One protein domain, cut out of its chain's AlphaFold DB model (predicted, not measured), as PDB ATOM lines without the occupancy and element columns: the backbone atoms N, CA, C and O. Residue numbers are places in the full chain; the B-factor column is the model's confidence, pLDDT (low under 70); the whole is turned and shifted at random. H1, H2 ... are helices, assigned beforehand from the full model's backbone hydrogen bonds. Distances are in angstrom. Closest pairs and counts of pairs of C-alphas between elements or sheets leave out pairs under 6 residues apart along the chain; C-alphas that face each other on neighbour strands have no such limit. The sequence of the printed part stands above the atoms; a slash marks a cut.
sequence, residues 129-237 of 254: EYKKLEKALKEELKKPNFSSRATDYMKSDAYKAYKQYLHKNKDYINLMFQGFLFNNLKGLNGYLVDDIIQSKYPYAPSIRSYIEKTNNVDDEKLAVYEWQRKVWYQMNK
ATOM      1  N   GLU A 129     -41.007  31.106 -58.489       86.19
ATOM      2  CA  GLU A 129     -39.794  31.614 -57.848       86.19
ATOM      3  C   GLU A 129     -39.524  30.943 -56.493       86.19
ATOM      4  O   GLU A 129     -38.398  30.517 -56.240       86.19
ATOM      5  N   TYR A 130     -40.547  30.767 -55.646       86.94
ATOM      6  CA  TYR A 130     -40.382  30.064 -54.371       86.94
ATOM      7  C   TYR A 130     -39.931  28.617 -54.586       86.94
ATOM      8  O   TYR A 130     -38.913  28.214 -54.019       86.94
ATOM      9  N   LYS A 131     -40.598  27.866 -55.475       87.19
ATOM     10  CA  LYS A 131     -40.205  26.482 -55.808       87.19
ATOM     11  C   LYS A 131     -38.766  26.387 -56.294       87.19
ATOM     12  O   LYS A 131     -38.050  25.444 -55.953       87.19
ATOM     13  N   LYS A 132     -38.332  27.348 -57.112       91.69
ATOM     14  CA  LYS A 132     -36.962  27.398 -57.633       91.69
ATOM     15  C   LYS A 132     -35.952  27.595 -56.502       91.69
ATOM     16  O   LYS A 132     -34.966  26.861 -56.450       91.69
ATOM     17  N   LEU A 133     -36.210  28.537 -55.594       91.50
ATOM     18  CA  LEU A 133     -35.340  28.807 -54.446       91.50
ATOM     19  C   LEU A 133     -35.336  27.645 -53.444       91.50
ATOM     20  O   LEU A 133     -34.269  27.252 -52.976       91.50
ATOM     21  N   GLU A 134     -36.497  27.050 -53.161       90.19
ATOM     22  CA  GLU A 134     -36.611  25.884 -52.284       90.19
ATOM     23  C   GLU A 134     -35.841  24.686 -52.855       90.19
ATOM     24  O   GLU A 134     -35.071  24.039 -52.142       90.19
ATOM     25  N   LYS A 135     -35.974  24.421 -54.162       91.00
ATOM     26  CA  LYS A 135     -35.218  23.366 -54.849       91.00
ATOM     27  C   LYS A 135     -33.714  23.631 -54.802       91.00
ATOM     28  O   LYS A 135     -32.959  22.711 -54.504       91.00
ATOM     29  N   ALA A 136     -33.278  24.863 -55.066       91.44
ATOM     30  CA  ALA A 136     -31.864  25.232 -55.012       91.44
ATOM     31  C   ALA A 136     -31.276  25.017 -53.610       91.44
ATOM     32  O   ALA A 136     -30.216  24.408 -53.479       91.44
ATOM     33  N   LEU A 137     -31.996  25.434 -52.563       91.56
ATOM     34  CA  LEU A 137     -31.577  25.199 -51.183       91.56
ATOM     35  C   LEU A 137     -31.547  23.700 -50.847       91.56
ATOM     36  O   LEU A 137     -30.605  23.229 -50.217       91.56
ATOM     37  N   LYS A 138     -32.545  22.932 -51.291       90.19
ATOM     38  CA  LYS A 138     -32.595  21.483 -51.061       90.19
ATOM     39  C   LYS A 138     -31.415  20.751 -51.705       90.19
ATOM     40  O   LYS A 138     -30.875  19.839 -51.090       90.19
ATOM     41  N   GLU A 139     -31.014  21.134 -52.915       89.94
ATOM     42  CA  GLU A 139     -29.834  20.557 -53.575       89.94
ATOM     43  C   GLU A 139     -28.525  20.998 -52.907       89.94
ATOM     44  O   GLU A 139     -27.613  20.187 -52.763       89.94
ATOM     45  N   GLU A 140     -28.446  22.236 -52.415       87.38
ATOM     46  CA  GLU A 140     -27.296  22.713 -51.639       87.38
ATOM     47  C   GLU A 140     -27.086  21.887 -50.362       87.38
ATOM     48  O   GLU A 140     -25.970  21.462 -50.064       87.38
ATOM     49  N   LEU A 141     -28.171  21.595 -49.638       85.00
ATOM     50  CA  LEU A 141     -28.136  20.821 -48.394       85.00
ATOM     51  C   LEU A 141     -27.767  19.343 -48.601       85.00
ATOM     52  O   LEU A 141     -27.327  18.695 -47.657       85.00
ATOM     53  N   LYS A 142     -27.915  18.808 -49.821       84.56
ATOM     54  CA  LYS A 142     -27.530  17.428 -50.165       84.56
ATOM     55  C   LYS A 142     -26.051  17.271 -50.518       84.56
ATOM     56  O   LYS A 142     -25.595  16.140 -50.689       84.56
ATOM     57  N   LYS A 143     -25.304  18.365 -50.688       82.50
ATOM     58  CA  LYS A 143     -23.902  18.290 -51.113       82.50
ATOM     59  C   LYS A 143     -23.057  17.565 -50.047       82.50
ATOM     60  O   LYS A 143     -23.053  17.997 -48.896       82.50
ATOM     61  N   PRO A 144     -22.291  16.521 -50.419       62.41
ATOM     62  CA  PRO A 144     -21.598  15.641 -49.469       62.41
ATOM     63  C   PRO A 144     -20.447  16.313 -48.701       62.41
ATOM     64  O   PRO A 144     -20.003  15.784 -47.688       62.41
ATOM     65  N   ASN A 145     -19.982  17.483 -49.150       60.00
ATOM     66  CA  ASN A 145     -18.808  18.169 -48.597       60.00
ATOM     67  C   ASN A 145     -19.150  19.334 -47.655       60.00
ATOM     68  O   ASN A 145     -18.259  20.104 -47.295       60.00
ATOM     69  N   PHE A 146     -20.417  19.504 -47.272       57.16
ATOM     70  CA  PHE A 146     -20.800  20.560 -46.341       57.16
ATOM     71  C   PHE A 146     -20.855  20.035 -44.903       57.16
ATOM     72  O   PHE A 146     -21.473  19.022 -44.592       57.16
ATOM     73  N   SER A 147     -20.141  20.749 -44.037       63.72
ATOM     74  CA  SER A 147     -20.080  20.565 -42.588       63.72
ATOM     75  C   SER A 147     -21.473  20.449 -41.961       63.72
ATOM     76  O   SER A 147     -22.407  21.130 -42.369       63.72
ATOM     77  N   SER A 148     -21.609  19.651 -40.897       67.56
ATOM     78  CA  SER A 148     -22.858  19.523 -40.128       67.56
ATOM     79  C   SER A 148     -23.244  20.794 -39.351       67.56
ATOM     80  O   SER A 148     -24.277  20.826 -38.678       67.56
ATOM     81  N   ARG A 149     -22.428  21.854 -39.419       76.50
ATOM     82  CA  ARG A 149     -22.650  23.118 -38.713       76.50
ATOM     83  C   ARG A 149     -23.562  24.035 -39.523       76.50
ATOM     84  O   ARG A 149     -23.221  24.465 -40.623       76.50
ATOM     85  N   ALA A 150     -24.684  24.432 -38.927       77.81
ATOM     86  CA  ALA A 150     -25.653  25.336 -39.551       77.81
ATOM     87  C   ALA A 150     -25.034  26.653 -40.053       77.81
ATOM     88  O   ALA A 150     -25.418  27.160 -41.104       77.81
ATOM     89  N   THR A 151     -24.017  27.162 -39.353       81.50
ATOM     90  CA  THR A 151     -23.281  28.382 -39.715       81.50
ATOM     91  C   THR A 151     -22.607  28.320 -41.082       81.50
ATOM     92  O   THR A 151     -22.372  29.363 -41.686       81.50
ATOM     93  N   ASP A 152     -22.268  27.127 -41.572       82.38
ATOM     94  CA  ASP A 152     -21.622  26.973 -42.874       82.38
ATOM     95  C   ASP A 152     -22.652  27.056 -44.004       82.38
ATOM     96  O   ASP A 152     -22.423  27.743 -44.999       82.38
ATOM     97  N   TYR A 153     -23.847  26.499 -43.794       80.00
ATOM     98  CA  TYR A 153     -24.976  26.657 -44.715       80.00
ATOM     99  C   TYR A 153     -25.513  28.088 -44.754       80.00
ATOM    100  O   TYR A 153     -25.869  28.575 -45.823       80.00
ATOM    101  N   MET A 154     -25.490  28.803 -43.625       84.50
ATOM    102  CA  MET A 154     -25.905  30.211 -43.562       84.50
ATOM    103  C   MET A 154     -25.044  31.141 -44.437       84.50
ATOM    104  O   MET A 154     -25.472  32.241 -44.794       84.50
ATOM    105  N   LYS A 155     -23.835  30.705 -44.814       85.69
ATOM    106  CA  LYS A 155     -22.944  31.444 -45.718       85.69
ATOM    107  C   LYS A 155     -23.265  31.211 -47.195       85.69
ATOM    108  O   LYS A 155     -22.872  32.058 -47.999       85.69
ATOM    109  N   SER A 156     -23.960  30.123 -47.540       88.75
ATOM    110  CA  SER A 156     -24.284  29.770 -48.926       88.75
ATOM    111  C   SER A 156     -25.200  30.809 -49.569       88.75
ATOM    112  O   SER A 156     -26.161  31.289 -48.958       88.75
ATOM    113  N   ASP A 157     -24.928  31.127 -50.832       89.88
ATOM    114  CA  ASP A 157     -25.731  32.073 -51.606       89.88
ATOM    115  C   ASP A 157     -27.161  31.562 -51.813       89.88
ATOM    116  O   ASP A 157     -28.107  32.347 -51.751       89.88
ATOM    117  N   ALA A 158     -27.340  30.241 -51.952       90.56
ATOM    118  CA  ALA A 158     -28.660  29.622 -52.063       90.56
ATOM    119  C   ALA A 158     -29.504  29.870 -50.801       90.56
ATOM    120  O   ALA A 158     -30.677  30.241 -50.889       90.56
ATOM    121  N   TYR A 159     -28.890  29.735 -49.622       92.31
ATOM    122  CA  TYR A 159     -29.555  30.007 -48.351       92.31
ATOM    123  C   TYR A 159     -29.873  31.491 -48.174       92.31
ATOM    124  O   TYR A 159     -31.004  31.840 -47.833       92.31
ATOM    125  N   LYS A 160     -28.906  32.377 -48.443       92.94
ATOM    126  CA  LYS A 160     -29.110  33.830 -48.343       92.94
ATOM    127  C   LYS A 160     -30.228  34.305 -49.268       92.94
ATOM    128  O   LYS A 160     -31.076  35.081 -48.827       92.94
ATOM    129  N   ALA A 161     -30.274  33.810 -50.506       92.50
ATOM    130  CA  ALA A 161     -31.327  34.130 -51.467       92.50
ATOM    131  C   ALA A 161     -32.707  33.654 -50.980       92.50
ATOM    132  O   ALA A 161     -33.658  34.438 -50.977       92.50
ATOM    133  N   TYR A 162     -32.804  32.410 -50.494       92.50
ATOM    134  CA  TYR A 162     -34.041  31.863 -49.928       92.50
ATOM    135  C   TYR A 162     -34.520  32.666 -48.705       92.50
ATOM    136  O   TYR A 162     -35.663  33.127 -48.664       92.50
ATOM    137  N   LYS A 163     -33.623  32.929 -47.743       93.75
ATOM    138  CA  LYS A 163     -33.904  33.734 -46.544       93.75
ATOM    139  C   LYS A 163     -34.365  35.144 -46.910       93.75
ATOM    140  O   LYS A 163     -35.381  35.614 -46.398       93.75
ATOM    141  N   GLN A 164     -33.669  35.808 -47.831       93.00
ATOM    142  CA  GLN A 164     -34.027  37.155 -48.274       93.00
ATOM    143  C   GLN A 164     -35.389  37.183 -48.983       93.00
ATOM    144  O   GLN A 164     -36.157  38.128 -48.790       93.00
ATOM    145  N   TYR A 165     -35.721  36.157 -49.770       91.31
ATOM    146  CA  TYR A 165     -37.024  36.050 -50.425       91.31
ATOM    147  C   TYR A 165     -38.168  35.921 -49.412       91.31
ATOM    148  O   TYR A 165     -39.148  36.663 -49.504       91.31
ATOM    149  N   LEU A 166     -38.019  35.062 -48.397       89.88
ATOM    150  CA  LEU A 166     -38.976  34.940 -47.288       89.88
ATOM    151  C   LEU A 166     -39.093  36.237 -46.476       89.88
ATOM    152  O   LEU A 166     -40.172  36.632 -46.023       89.88
ATOM    153  N   HIS A 167     -37.978  36.950 -46.313       89.75
ATOM    154  CA  HIS A 167     -37.970  38.247 -45.646       89.75
ATOM    155  C   HIS A 167     -38.665  39.337 -46.456       89.75
ATOM    156  O   HIS A 167     -39.247  40.238 -45.860       89.75
ATOM    157  N   LYS A 168     -38.674  39.270 -47.785       88.56
ATOM    158  CA  LYS A 168     -39.453  40.202 -48.615       88.56
ATOM    159  C   LYS A 168     -40.930  39.811 -48.663       88.56
ATOM    160  O   LYS A 168     -41.791  40.677 -48.551       88.56
ATOM    161  N   ASN A 169     -41.225  38.514 -48.718       86.31
ATOM    162  CA  ASN A 169     -42.576  37.994 -48.904       86.31
ATOM    163  C   ASN A 169     -43.025  37.191 -47.678       86.31
ATOM    164  O   ASN A 169     -42.882  35.972 -47.623       86.31
ATOM    165  N   LYS A 170     -43.589  37.884 -46.679       80.75
ATOM    166  CA  LYS A 170     -43.948  37.267 -45.388       80.75
ATOM    167  C   LYS A 170     -44.921  36.090 -45.512       80.75
ATOM    168  O   LYS A 170     -44.852  35.186 -44.693       80.75
ATOM    169  N   ASP A 171     -45.785  36.087 -46.522       78.81
ATOM    170  CA  ASP A 171     -46.794  35.042 -46.701       78.81
ATOM    171  C   ASP A 171     -46.139  33.695 -47.069       78.81
ATOM    172  O   ASP A 171     -46.592  32.641 -46.632       78.81
ATOM    173  N   TYR A 172     -44.977  33.714 -47.729       84.56
ATOM    174  CA  TYR A 172     -44.222  32.506 -48.089       84.56
ATOM    175  C   TYR A 172     -43.564  31.815 -46.889       84.56
ATOM    176  O   TYR A 172     -43.124  30.674 -47.007       84.56
ATOM    177  N   ILE A 173     -43.541  32.450 -45.713       85.19
ATOM    178  CA  ILE A 173     -43.166  31.769 -44.466       85.19
ATOM    179  C   ILE A 173     -44.153  30.631 -44.166       85.19
ATOM    180  O   ILE A 173     -43.742  29.581 -43.678       85.19
ATOM    181  N   ASN A 174     -45.429  30.785 -44.534       79.69
ATOM    182  CA  ASN A 174     -46.413  29.713 -44.392       79.69
ATOM    183  C   ASN A 174     -46.126  28.545 -45.350       79.69
ATOM    184  O   ASN A 174     -46.295  27.392 -44.968       79.69
ATOM    185  N   LEU A 175     -45.630  28.821 -46.564       80.88
ATOM    186  CA  LEU A 175     -45.173  27.769 -47.483       80.88
ATOM    187  C   LEU A 175     -43.922  27.068 -46.946       80.88
ATOM    188  O   LEU A 175     -43.820  25.848 -47.034       80.88
ATOM    189  N   MET A 176     -43.014  27.803 -46.294       88.12
ATOM    190  CA  MET A 176     -41.864  27.203 -45.611       88.12
ATOM    191  C   MET A 176     -42.296  26.217 -44.518       88.12
ATOM    192  O   MET A 176     -41.660  25.177 -44.371       88.12
ATOM    193  N   PHE A 177     -43.383  26.493 -43.787       82.94
ATOM    194  CA  PHE A 177     -43.931  25.572 -42.779       82.94
ATOM    195  C   PHE A 177     -44.394  24.229 -43.354       82.94
ATOM    196  O   PHE A 177     -44.413  23.234 -42.636       82.94
ATOM    197  N   GLN A 178     -44.748  24.203 -44.639       77.25
ATOM    198  CA  GLN A 178     -45.128  22.996 -45.378       77.25
ATOM    199  C   GLN A 178     -43.951  22.404 -46.175       77.25
ATOM    200  O   GLN A 178     -44.072  21.333 -46.767       77.25
ATOM    201  N   GLY A 179     -42.822  23.113 -46.204       82.81
ATOM    202  CA  GLY A 179     -41.650  22.782 -46.996       82.81
ATOM    203  C   GLY A 179     -40.730  21.761 -46.336       82.81
ATOM    204  O   GLY A 179     -40.892  21.346 -45.184       82.81
ATOM    205  N   PHE A 180     -39.687  21.381 -47.072       86.88
ATOM    206  CA  PHE A 180     -38.790  20.288 -46.670       86.88
ATOM    207  C   PHE A 180     -38.015  20.559 -45.364       86.88
ATOM    208  O   PHE A 180     -37.537  19.616 -44.727       86.88
ATOM    209  N   LEU A 181     -37.874  21.828 -44.958       87.31
ATOM    210  CA  LEU A 181     -37.189  22.205 -43.719       87.31
ATOM    211  C   LEU A 181     -37.875  21.599 -42.481       87.31
ATOM    212  O   LEU A 181     -37.192  21.287 -41.507       87.31
ATOM    213  N   PHE A 182     -39.178  21.310 -42.532       85.06
ATOM    214  CA  PHE A 182     -39.920  20.748 -41.398       85.06
ATOM    215  C   PHE A 182     -39.802  19.219 -41.248       85.06
ATOM    216  O   PHE A 182     -40.330  18.663 -40.291       85.06
ATOM    217  N   ASN A 183     -39.048  18.533 -42.118       81.94
ATOM    218  CA  ASN A 183     -38.895  17.072 -42.058       81.94
ATOM    219  C   ASN A 183     -37.948  16.570 -40.946       81.94
ATOM    220  O   ASN A 183     -38.038  15.409 -40.561       81.94
ATOM    221  N   ASN A 184     -37.011  17.396 -40.458       82.81
ATOM    222  CA  ASN A 184     -36.073  17.029 -39.384       82.81
ATOM    223  C   ASN A 184     -35.663  18.258 -38.560       82.81
ATOM    224  O   ASN A 184     -34.562  18.801 -38.702       82.81
ATOM    225  N   LEU A 185     -36.573  18.715 -37.705       85.81
ATOM    226  CA  LEU A 185     -36.392  19.952 -36.946       85.81
ATOM    227  C   LEU A 185     -35.437  19.795 -35.757       85.81
ATOM    228  O   LEU A 185     -34.837  20.778 -35.333       85.81
ATOM    229  N   LYS A 186     -35.240  18.573 -35.250       86.00
ATOM    230  CA  LYS A 186     -34.244  18.289 -34.201       86.00
ATOM    231  C   LYS A 186     -32.800  18.356 -34.711       86.00
ATOM    232  O   LYS A 186     -31.877  18.485 -33.912       86.00
ATOM    233  N   GLY A 187     -32.602  18.272 -36.027       85.62
ATOM    234  CA  GLY A 187     -31.299  18.385 -36.676       85.62
ATOM    235  C   GLY A 187     -30.981  19.792 -37.187       85.62
ATOM    236  O   GLY A 187     -31.449  20.807 -36.672       85.62
ATOM    237  N   LEU A 188     -30.182  19.837 -38.257       87.19
ATOM    238  CA  LEU A 188     -29.751  21.056 -38.948       87.19
ATOM    239  C   LEU A 188     -30.913  22.011 -39.265       87.19
ATOM    240  O   LEU A 188     -30.782  23.221 -39.076       87.19
ATOM    241  N   ASN A 189     -32.051  21.483 -39.719       89.88
ATOM    242  CA  ASN A 189     -33.140  22.324 -40.201       89.88
ATOM    243  C   ASN A 189     -33.737  23.207 -39.099       89.88
ATOM    244  O   ASN A 189     -34.126  24.330 -39.399       89.88
ATOM    245  N   GLY A 190     -33.761  22.758 -37.837       89.81
ATOM    246  CA  GLY A 190     -34.249  23.578 -36.724       89.81
ATOM    247  C   GLY A 190     -33.445  24.866 -36.554       89.81
ATOM    248  O   GLY A 190     -34.023  25.935 -36.390       89.81
ATOM    249  N   TYR A 191     -32.117  24.786 -36.692       91.25
ATOM    250  CA  TYR A 191     -31.238  25.959 -36.658       91.25
ATOM    251  C   TYR A 191     -31.477  26.898 -37.842       91.25
ATOM    252  O   TYR A 191     -31.468  28.115 -37.678       91.25
ATOM    253  N   LEU A 192     -31.688  26.337 -39.036       91.56
ATOM    254  CA  LEU A 192     -31.953  27.127 -40.240       91.56
ATOM    255  C   LEU A 192     -33.306  27.843 -40.156       91.56
ATOM    256  O   LEU A 192     -33.396  29.004 -40.552       91.56
ATOM    257  N   VAL A 193     -34.335  27.168 -39.635       92.88
ATOM    258  CA  VAL A 193     -35.670  27.739 -39.406       92.88
ATOM    259  C   VAL A 193     -35.605  28.847 -38.358       92.88
ATOM    260  O   VAL A 193     -36.135  29.933 -38.603       92.88
ATOM    261  N   ASP A 194     -34.924  28.611 -37.233       93.19
ATOM    262  CA  ASP A 194     -34.739  29.627 -36.194       93.19
ATOM    263  C   ASP A 194     -34.044  30.872 -36.747       93.19
ATOM    264  O   ASP A 194     -34.549  31.975 -36.557       93.19
ATOM    265  N   ASP A 195     -32.957  30.715 -37.507       93.50
ATOM    266  CA  ASP A 195     -32.268  31.853 -38.121       93.50
ATOM    267  C   ASP A 195     -33.164  32.620 -39.106       93.50
ATOM    268  O   ASP A 195     -33.239  33.850 -39.036       93.50
ATOM    269  N   ILE A 196     -33.893  31.928 -39.992       93.06
ATOM    270  CA  ILE A 196     -34.807  32.576 -40.950       93.06
ATOM    271  C   ILE A 196     -35.862  33.404 -40.210       93.06
ATOM    272  O   ILE A 196     -36.070  34.575 -40.549       93.06
ATOM    273  N   ILE A 197     -36.521  32.806 -39.214       93.00
ATOM    274  CA  ILE A 197     -37.633  33.433 -38.503       93.00
ATOM    275  C   ILE A 197     -37.143  34.536 -37.571       93.00
ATOM    276  O   ILE A 197     -37.638  35.658 -37.667       93.00
ATOM    277  N   GLN A 198     -36.166  34.260 -36.707       93.81
ATOM    278  CA  GLN A 198     -35.704  35.209 -35.690       93.81
ATOM    279  C   GLN A 198     -34.966  36.399 -36.301       93.81
ATOM    280  O   GLN A 198     -35.067  37.507 -35.779       93.81
ATOM    281  N   SER A 199     -34.323  36.228 -37.461       91.69
ATOM    282  CA  SER A 199     -33.712  37.357 -38.174       91.69
ATOM    283  C   SER A 199     -34.731  38.405 -38.633       91.69
ATOM    284  O   SER A 199     -34.376  39.572 -38.774       91.69
ATOM    285  N   LYS A 200     -35.989  38.011 -38.886       90.00
ATOM    286  CA  LYS A 200     -37.067  38.948 -39.249       90.00
ATOM    287  C   LYS A 200     -37.995  39.273 -38.078       90.00
ATOM    288  O   LYS A 200     -38.509  40.386 -37.993       90.00
ATOM    289  N   TYR A 201     -38.197  38.324 -37.171       89.69
ATOM    290  CA  TYR A 201     -39.037  38.453 -35.986       89.69
ATOM    291  C   TYR A 201     -38.223  38.080 -34.738       89.69
ATOM    292  O   TYR A 201     -38.377  36.973 -34.227       89.69
ATOM    293  N   PRO A 202     -37.394  38.996 -34.198       88.31
ATOM    294  CA  PRO A 202     -36.462  38.686 -33.102       88.31
ATOM    295  C   PRO A 202     -37.124  38.189 -31.810       88.31
ATOM    296  O   PRO A 202     -36.487  37.543 -30.989       88.31
ATOM    297  N   TYR A 203     -38.414  38.480 -31.625       87.19
ATOM    298  CA  TYR A 203     -39.207  38.029 -30.478       87.19
ATOM    299  C   TYR A 203     -39.907  36.680 -30.700       87.19
ATOM    300  O   TYR A 203     -40.679  36.242 -29.844       87.19
ATOM    301  N   ALA A 204     -39.730  36.053 -31.865       88.19
ATOM    302  CA  ALA A 204     -40.226  34.709 -32.099       88.19
ATOM    303  C   ALA A 204     -39.397  33.720 -31.262       88.19
ATOM    304  O   ALA A 204     -38.167  33.780 -31.292       88.19
ATOM    305  N   PRO A 205     -40.038  32.809 -30.512       91.19
ATOM    306  CA  PRO A 205     -39.297  31.802 -29.771       91.19
ATOM    307  C   PRO A 205     -38.574  30.847 -30.731       91.19
ATOM    308  O   PRO A 205     -38.938  30.727 -31.899       91.19
ATOM    309  N   SER A 206     -37.564  30.139 -30.231       92.44
ATOM    310  CA  SER A 206     -36.896  29.075 -30.989       92.44
ATOM    311  C   SER A 206     -37.808  27.854 -31.129       92.44
ATOM    312  O   SER A 206     -38.361  27.392 -30.127       92.44
ATOM    313  N   ILE A 207     -37.925  27.294 -32.335       91.19
ATOM    314  CA  ILE A 207     -38.668  26.047 -32.577       91.19
ATOM    315  C   ILE A 207     -38.040  24.880 -31.819       91.19
ATOM    316  O   ILE A 207     -38.738  23.998 -31.320       91.19
ATOM    317  N   ARG A 208     -36.716  24.916 -31.651       92.38
ATOM    318  CA  ARG A 208     -35.966  23.889 -30.932       92.38
ATOM    319  C   ARG A 208     -36.383  23.800 -29.469       92.38
ATOM    320  O   ARG A 208     -36.602  22.702 -28.973       92.38
ATOM    321  N   SER A 209     -36.633  24.939 -28.822       90.81
ATOM    322  CA  SER A 209     -37.110  24.968 -27.429       90.81
ATOM    323  C   SER A 209     -38.462  24.270 -27.211       90.81
ATOM    324  O   SER A 209     -38.760  23.843 -26.092       90.81
ATOM    325  N   TYR A 210     -39.263  24.133 -28.276       86.81
ATOM    326  CA  TYR A 210     -40.550  23.440 -28.274       86.81
ATOM    327  C   TYR A 210     -40.371  21.935 -28.502       86.81
ATOM    328  O   TYR A 210     -40.930  21.130 -27.761       86.81
ATOM    329  N   ILE A 211     -39.569  21.546 -29.496       88.94
ATOM    330  CA  ILE A 211     -39.435  20.144 -29.924       88.94
ATOM    331  C   ILE A 211     -38.384  19.342 -29.141       88.94
ATOM    332  O   ILE A 211     -38.464  18.122 -29.102       88.94
ATOM    333  N   GLU A 212     -37.389  19.974 -28.508       87.19
ATOM    334  CA  GLU A 212     -36.334  19.248 -27.769       87.19
ATOM    335  C   GLU A 212     -36.889  18.445 -26.592       87.19
ATOM    336  O   GLU A 212     -36.341  17.411 -26.219       87.19
ATOM    337  N   LYS A 213     -38.009  18.901 -26.031       80.94
ATOM    338  CA  LYS A 213     -38.691  18.251 -24.909       80.94
ATOM    339  C   LYS A 213     -39.578  17.085 -25.348       80.94
ATOM    340  O   LYS A 213     -40.106  16.376 -24.495       80.94
ATOM    341  N   THR A 214     -39.790  16.898 -26.652       81.81
ATOM    342  CA  THR A 214     -40.700  15.875 -27.170       81.81
ATOM    343  C   THR A 214     -39.951  14.572 -27.409       81.81
ATOM    344  O   THR A 214     -38.845  14.550 -27.953       81.81
ATOM    345  N   ASN A 215     -40.568  13.457 -27.032       79.75
ATOM    346  CA  ASN A 215     -39.986  12.123 -27.182       79.75
ATOM    347  C   ASN A 215     -40.685  11.267 -28.250       79.75
ATOM    348  O   ASN A 215     -40.292  10.125 -28.458       79.75
ATOM    349  N   ASN A 216     -41.706  11.802 -28.925       79.62
ATOM    350  CA  ASN A 216     -42.429  11.121 -29.996       79.62
ATOM    351  C   ASN A 216     -42.913  12.112 -31.062       79.62
ATOM    352  O   ASN A 216     -43.007  13.319 -30.822       79.62
ATOM    353  N   VAL A 217     -43.233  11.562 -32.235       73.38
ATOM    354  CA  VAL A 217     -43.635  12.306 -33.438       73.38
ATOM    355  C   VAL A 217     -44.903  13.126 -33.210       73.38
ATOM    356  O   VAL A 217     -45.027  14.227 -33.745       73.38
ATOM    357  N   ASP A 218     -45.840  12.626 -32.411       66.94
ATOM    358  CA  ASP A 218     -47.108  13.316 -32.202       66.94
ATOM    359  C   ASP A 218     -46.949  14.544 -31.288       66.94
ATOM    360  O   ASP A 218     -47.468  15.622 -31.589       66.94
ATOM    361  N   ASP A 219     -46.180  14.406 -30.202       73.62
ATOM    362  CA  ASP A 219     -45.795  15.525 -29.332       73.62
ATOM    363  C   ASP A 219     -44.973  16.563 -30.116       73.62
ATOM    364  O   ASP A 219     -45.162  17.764 -29.931       73.62
ATOM    365  N   GLU A 220     -44.108  16.121 -31.036       78.25
ATOM    366  CA  GLU A 220     -43.341  17.008 -31.917       78.25
ATOM    367  C   GLU A 220     -44.235  17.801 -32.876       78.25
ATOM    368  O   GLU A 220     -44.122  19.024 -32.935       78.25
ATOM    369  N   LYS A 221     -45.176  17.147 -33.568       76.31
ATOM    370  CA  LYS A 221     -46.148  17.834 -34.438       76.31
ATOM    371  C   LYS A 221     -46.941  18.896 -33.679       76.31
ATOM    372  O   LYS A 221     -47.163  19.989 -34.199       76.31
ATOM    373  N   LEU A 222     -47.341  18.591 -32.446       70.81
ATOM    374  CA  LEU A 222     -48.045  19.542 -31.591       70.81
ATOM    375  C   LEU A 222     -47.157  20.727 -31.199       70.81
ATOM    376  O   LEU A 222     -47.566  21.878 -31.343       70.81
ATOM    377  N   ALA A 223     -45.934  20.453 -30.756       80.00
ATOM    378  CA  ALA A 223     -44.960  21.474 -30.397       80.00
ATOM    379  C   ALA A 223     -44.663  22.421 -31.578       80.00
ATOM    380  O   ALA A 223     -44.606  23.641 -31.404       80.00
ATOM    381  N   VAL A 224     -44.558  21.874 -32.793       82.50
ATOM    382  CA  VAL A 224     -44.407  22.642 -34.037       82.50
ATOM    383  C   VAL A 224     -45.620  23.531 -34.295       82.50
ATOM    384  O   VAL A 224     -45.448  24.718 -34.574       82.50
ATOM    385  N   TYR A 225     -46.836  22.997 -34.168       77.31
ATOM    386  CA  TYR A 225     -48.065  23.770 -34.353       77.31
ATOM    387  C   TYR A 225     -48.166  24.947 -33.366       77.31
ATOM    388  O   TYR A 225     -48.447  26.083 -33.758       77.31
ATOM    389  N   GLU A 226     -47.878  24.713 -32.083       77.75
ATOM    390  CA  GLU A 226     -47.880  25.774 -31.070       77.75
ATOM    391  C   GLU A 226     -46.840  26.858 -31.368       77.75
ATOM    392  O   GLU A 226     -47.121  28.054 -31.218       77.75
ATOM    393  N   TRP A 227     -45.658  26.456 -31.831       87.56
ATOM    394  CA  TRP A 227     -44.621  27.387 -32.255       87.56
ATOM    395  C   TRP A 227     -45.049  28.203 -33.486       87.56
ATOM    396  O   TRP A 227     -44.939  29.433 -33.465       87.56
ATOM    397  N   GLN A 228     -45.619  27.569 -34.518       82.88
ATOM    398  CA  GLN A 228     -46.100  28.243 -35.736       82.88
ATOM    399  C   GLN A 228     -47.104  29.351 -35.399       82.88
ATOM    400  O   GLN A 228     -47.009  30.462 -35.928       82.88
ATOM    401  N   ARG A 229     -48.007  29.110 -34.438       77.25
ATOM    402  CA  ARG A 229     -48.941  30.135 -33.943       77.25
ATOM    403  C   ARG A 229     -48.242  31.336 -33.310       77.25
ATOM    404  O   ARG A 229     -48.648  32.479 -33.529       77.25
ATOM    405  N   LYS A 230     -47.186  31.110 -32.521       83.50
ATOM    406  CA  LYS A 230     -46.402  32.205 -31.924       83.50
ATOM    407  C   LYS A 230     -45.713  33.040 -32.997       83.50
ATOM    408  O   LYS A 230     -45.713  34.266 -32.888       83.50
ATOM    409  N   VAL A 231     -45.182  32.400 -34.037       84.31
ATOM    410  CA  VAL A 231     -44.584  33.095 -35.185       84.31
ATOM    411  C   VAL A 231     -45.637  33.906 -35.934       84.31
ATOM    412  O   VAL A 231     -45.437  35.101 -36.157       84.31
ATOM    413  N   TRP A 232     -46.796  33.311 -36.233       80.50
ATOM    414  CA  TRP A 232     -47.906  34.001 -36.892       80.50
ATOM    415  C   TRP A 232     -48.330  35.262 -36.130       80.50
ATOM    416  O   TRP A 232     -48.531  36.320 -36.734       80.50
ATOM    417  N   TYR A 233     -48.409  35.186 -34.797       77.94
ATOM    418  CA  TYR A 233     -48.765  36.340 -33.970       77.94
ATOM    419  C   TYR A 233     -47.767  37.492 -34.139       77.94
ATOM    420  O   TYR A 233     -48.172  38.650 -34.227       77.94
ATOM    421  N   GLN A 234     -46.469  37.189 -34.238       81.31
ATOM    422  CA  GLN A 234     -45.449  38.205 -34.513       81.31
ATOM    423  C   GLN A 234     -45.585  38.771 -35.932       81.31
ATOM    424  O   GLN A 234     -45.541  39.989 -36.104       81.31
ATOM    425  N   MET A 235     -45.840  37.918 -36.931       80.06
ATOM    426  CA  MET A 235     -46.051  38.324 -38.330       80.06
ATOM    427  C   MET A 235     -47.243  39.277 -38.510       80.06
ATOM    428  O   MET A 235     -47.243  40.113 -39.420       80.06
ATOM    429  N   ASN A 236     -48.262  39.155 -37.652       75.25
ATOM    430  CA  ASN A 236     -49.532  39.876 -37.764       75.25
ATOM    431  C   ASN A 236     -49.808  40.843 -36.604       75.25
ATOM    432  O   ASN A 236     -50.900  41.410 -36.510       75.25
ATOM    433  N   LYS A 237     -48.811  41.112 -35.752       72.56
ATOM    434  CA  LYS A 237     -48.933  41.999 -34.585       72.56
ATOM    435  C   LYS A 237     -49.468  43.391 -34.947       72.56
ATOM    436  O   LYS A 237     -50.241  43.967 -34.185       72.56
TER     437      LYS A 237
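AT A GLANCE: This is residues 129 to 237 of the 254 residues of an uncharacterized protein of Bacteroides uniformis (UniProt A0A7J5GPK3). Look for a helical body with H6 in its middle: the longest helix, H8, runs along one side of it, side by side with H6 and the same way at a shallow tilt of 16 degrees, and the short helix H7 packs on both of these. On the other side of H6 stand H3 and H1, packed on each other and running opposite ways, while the short helices H2 and H5 pack near the beginning of H6; H4 fills in loosely between H8 and the H1 and H3 pair, and residues 142 to 147 stick out as a loop. The printed part has 109 residues with eight named helices, H1 to H8 in order along the chain, and no named strand; the class is all helix. It is compact, with a radius of gyration of the C-alphas of 13.5 A, and its C-alphas span 32 by 32 by 22 A along their three main axes.

IN THESE COORDINATES: Find C-alpha 217 at (-43.635, 12.306, -33.438); from there H8, residues 217 to 235, runs 26.6 A to C-alpha 235 at (-46.051, 38.324, -38.330), with y rising along the way. Before it comes H7, the five residues 207 to 211. Go back to C-alpha 188 at (-29.751, 21.056, -38.948), where H6 begins; it takes residues 188 to 200 and is 19.3 A long. Earlier in the chain lie H5, residues 180 to 183, and H4, residues 172 to 178, which is 9.9 A long. H3 holds residues 157 to 168 and measures 16.2 A, and H2 is the four residues 150 to 153. The printed part begins with H1, residues 129 to 141, 18.5 A long, at C-alpha 129, (-39.794, 31.614, -57.848).

HOW THE PARTS SIT: Start at H8, which touches H7 with residues 219 to 227 alone; the closest C-alphas are those of Tyr 210 and Ala 223, 5.3 A apart. Next go to the hub, H6, which touches H2, H3, H5 and H7. H6 touches H7 with residues 190 to 194 alone, and there the C-alphas of Gly 190 and Arg 208 come closest, at 6.0 A. H6 and H8 are close but not clearly touching, with the C-alphas of Ile 197 and Val 231 closest at 7.7 A; they run the same way at a shallow tilt of 16 degrees. H5 touches H6, closest at the C-alphas of Leu 181 and Asn 189, 5.4 A apart. H2 and H6 only just touch, with 3 pairs of C-alphas within 8 A, the closest being Ala 150 and Leu 188 at 6.0 A. H3 and H6 also only just touch, with 3 such pairs; the C-alphas of Lys 163 and Ile 196 are closest at 5.8 A, and the two run the same way at a steep tilt of 43 degrees. H1 touches H3, closest at the C-alphas of Leu 137 and Ala 158, 5.4 A apart, and the two run opposite ways at a steep tilt of 36 degrees, only just steep. H4 touches no helix: it is near H6, and close but not clearly touching H8, where the C-alphas of Phe 177 and Gln 228 are 7.8 A apart. H1 and H8 are apart, and so are H1 and H6. In H1, H3, H7 and H8 every O i to N i+4 pair is within hydrogen-bond range, in H4 2 of 3 and in H6 8 of 9; H2 and H5 are too short for such a pair.

THE WHOLE: The two C-alphas farthest apart are those of Asn 145 and Lys 237, 40.9 A. The printed part has no cut. No link is long; those from H1 to H2 and from H6 to H7 are short, and the other five are tight. Residues 142 to 147, between H1 and H2, stand free. The mean pLDDT of the printed part is 84.5, and residues 144 to 148 and residue 218 are under 70.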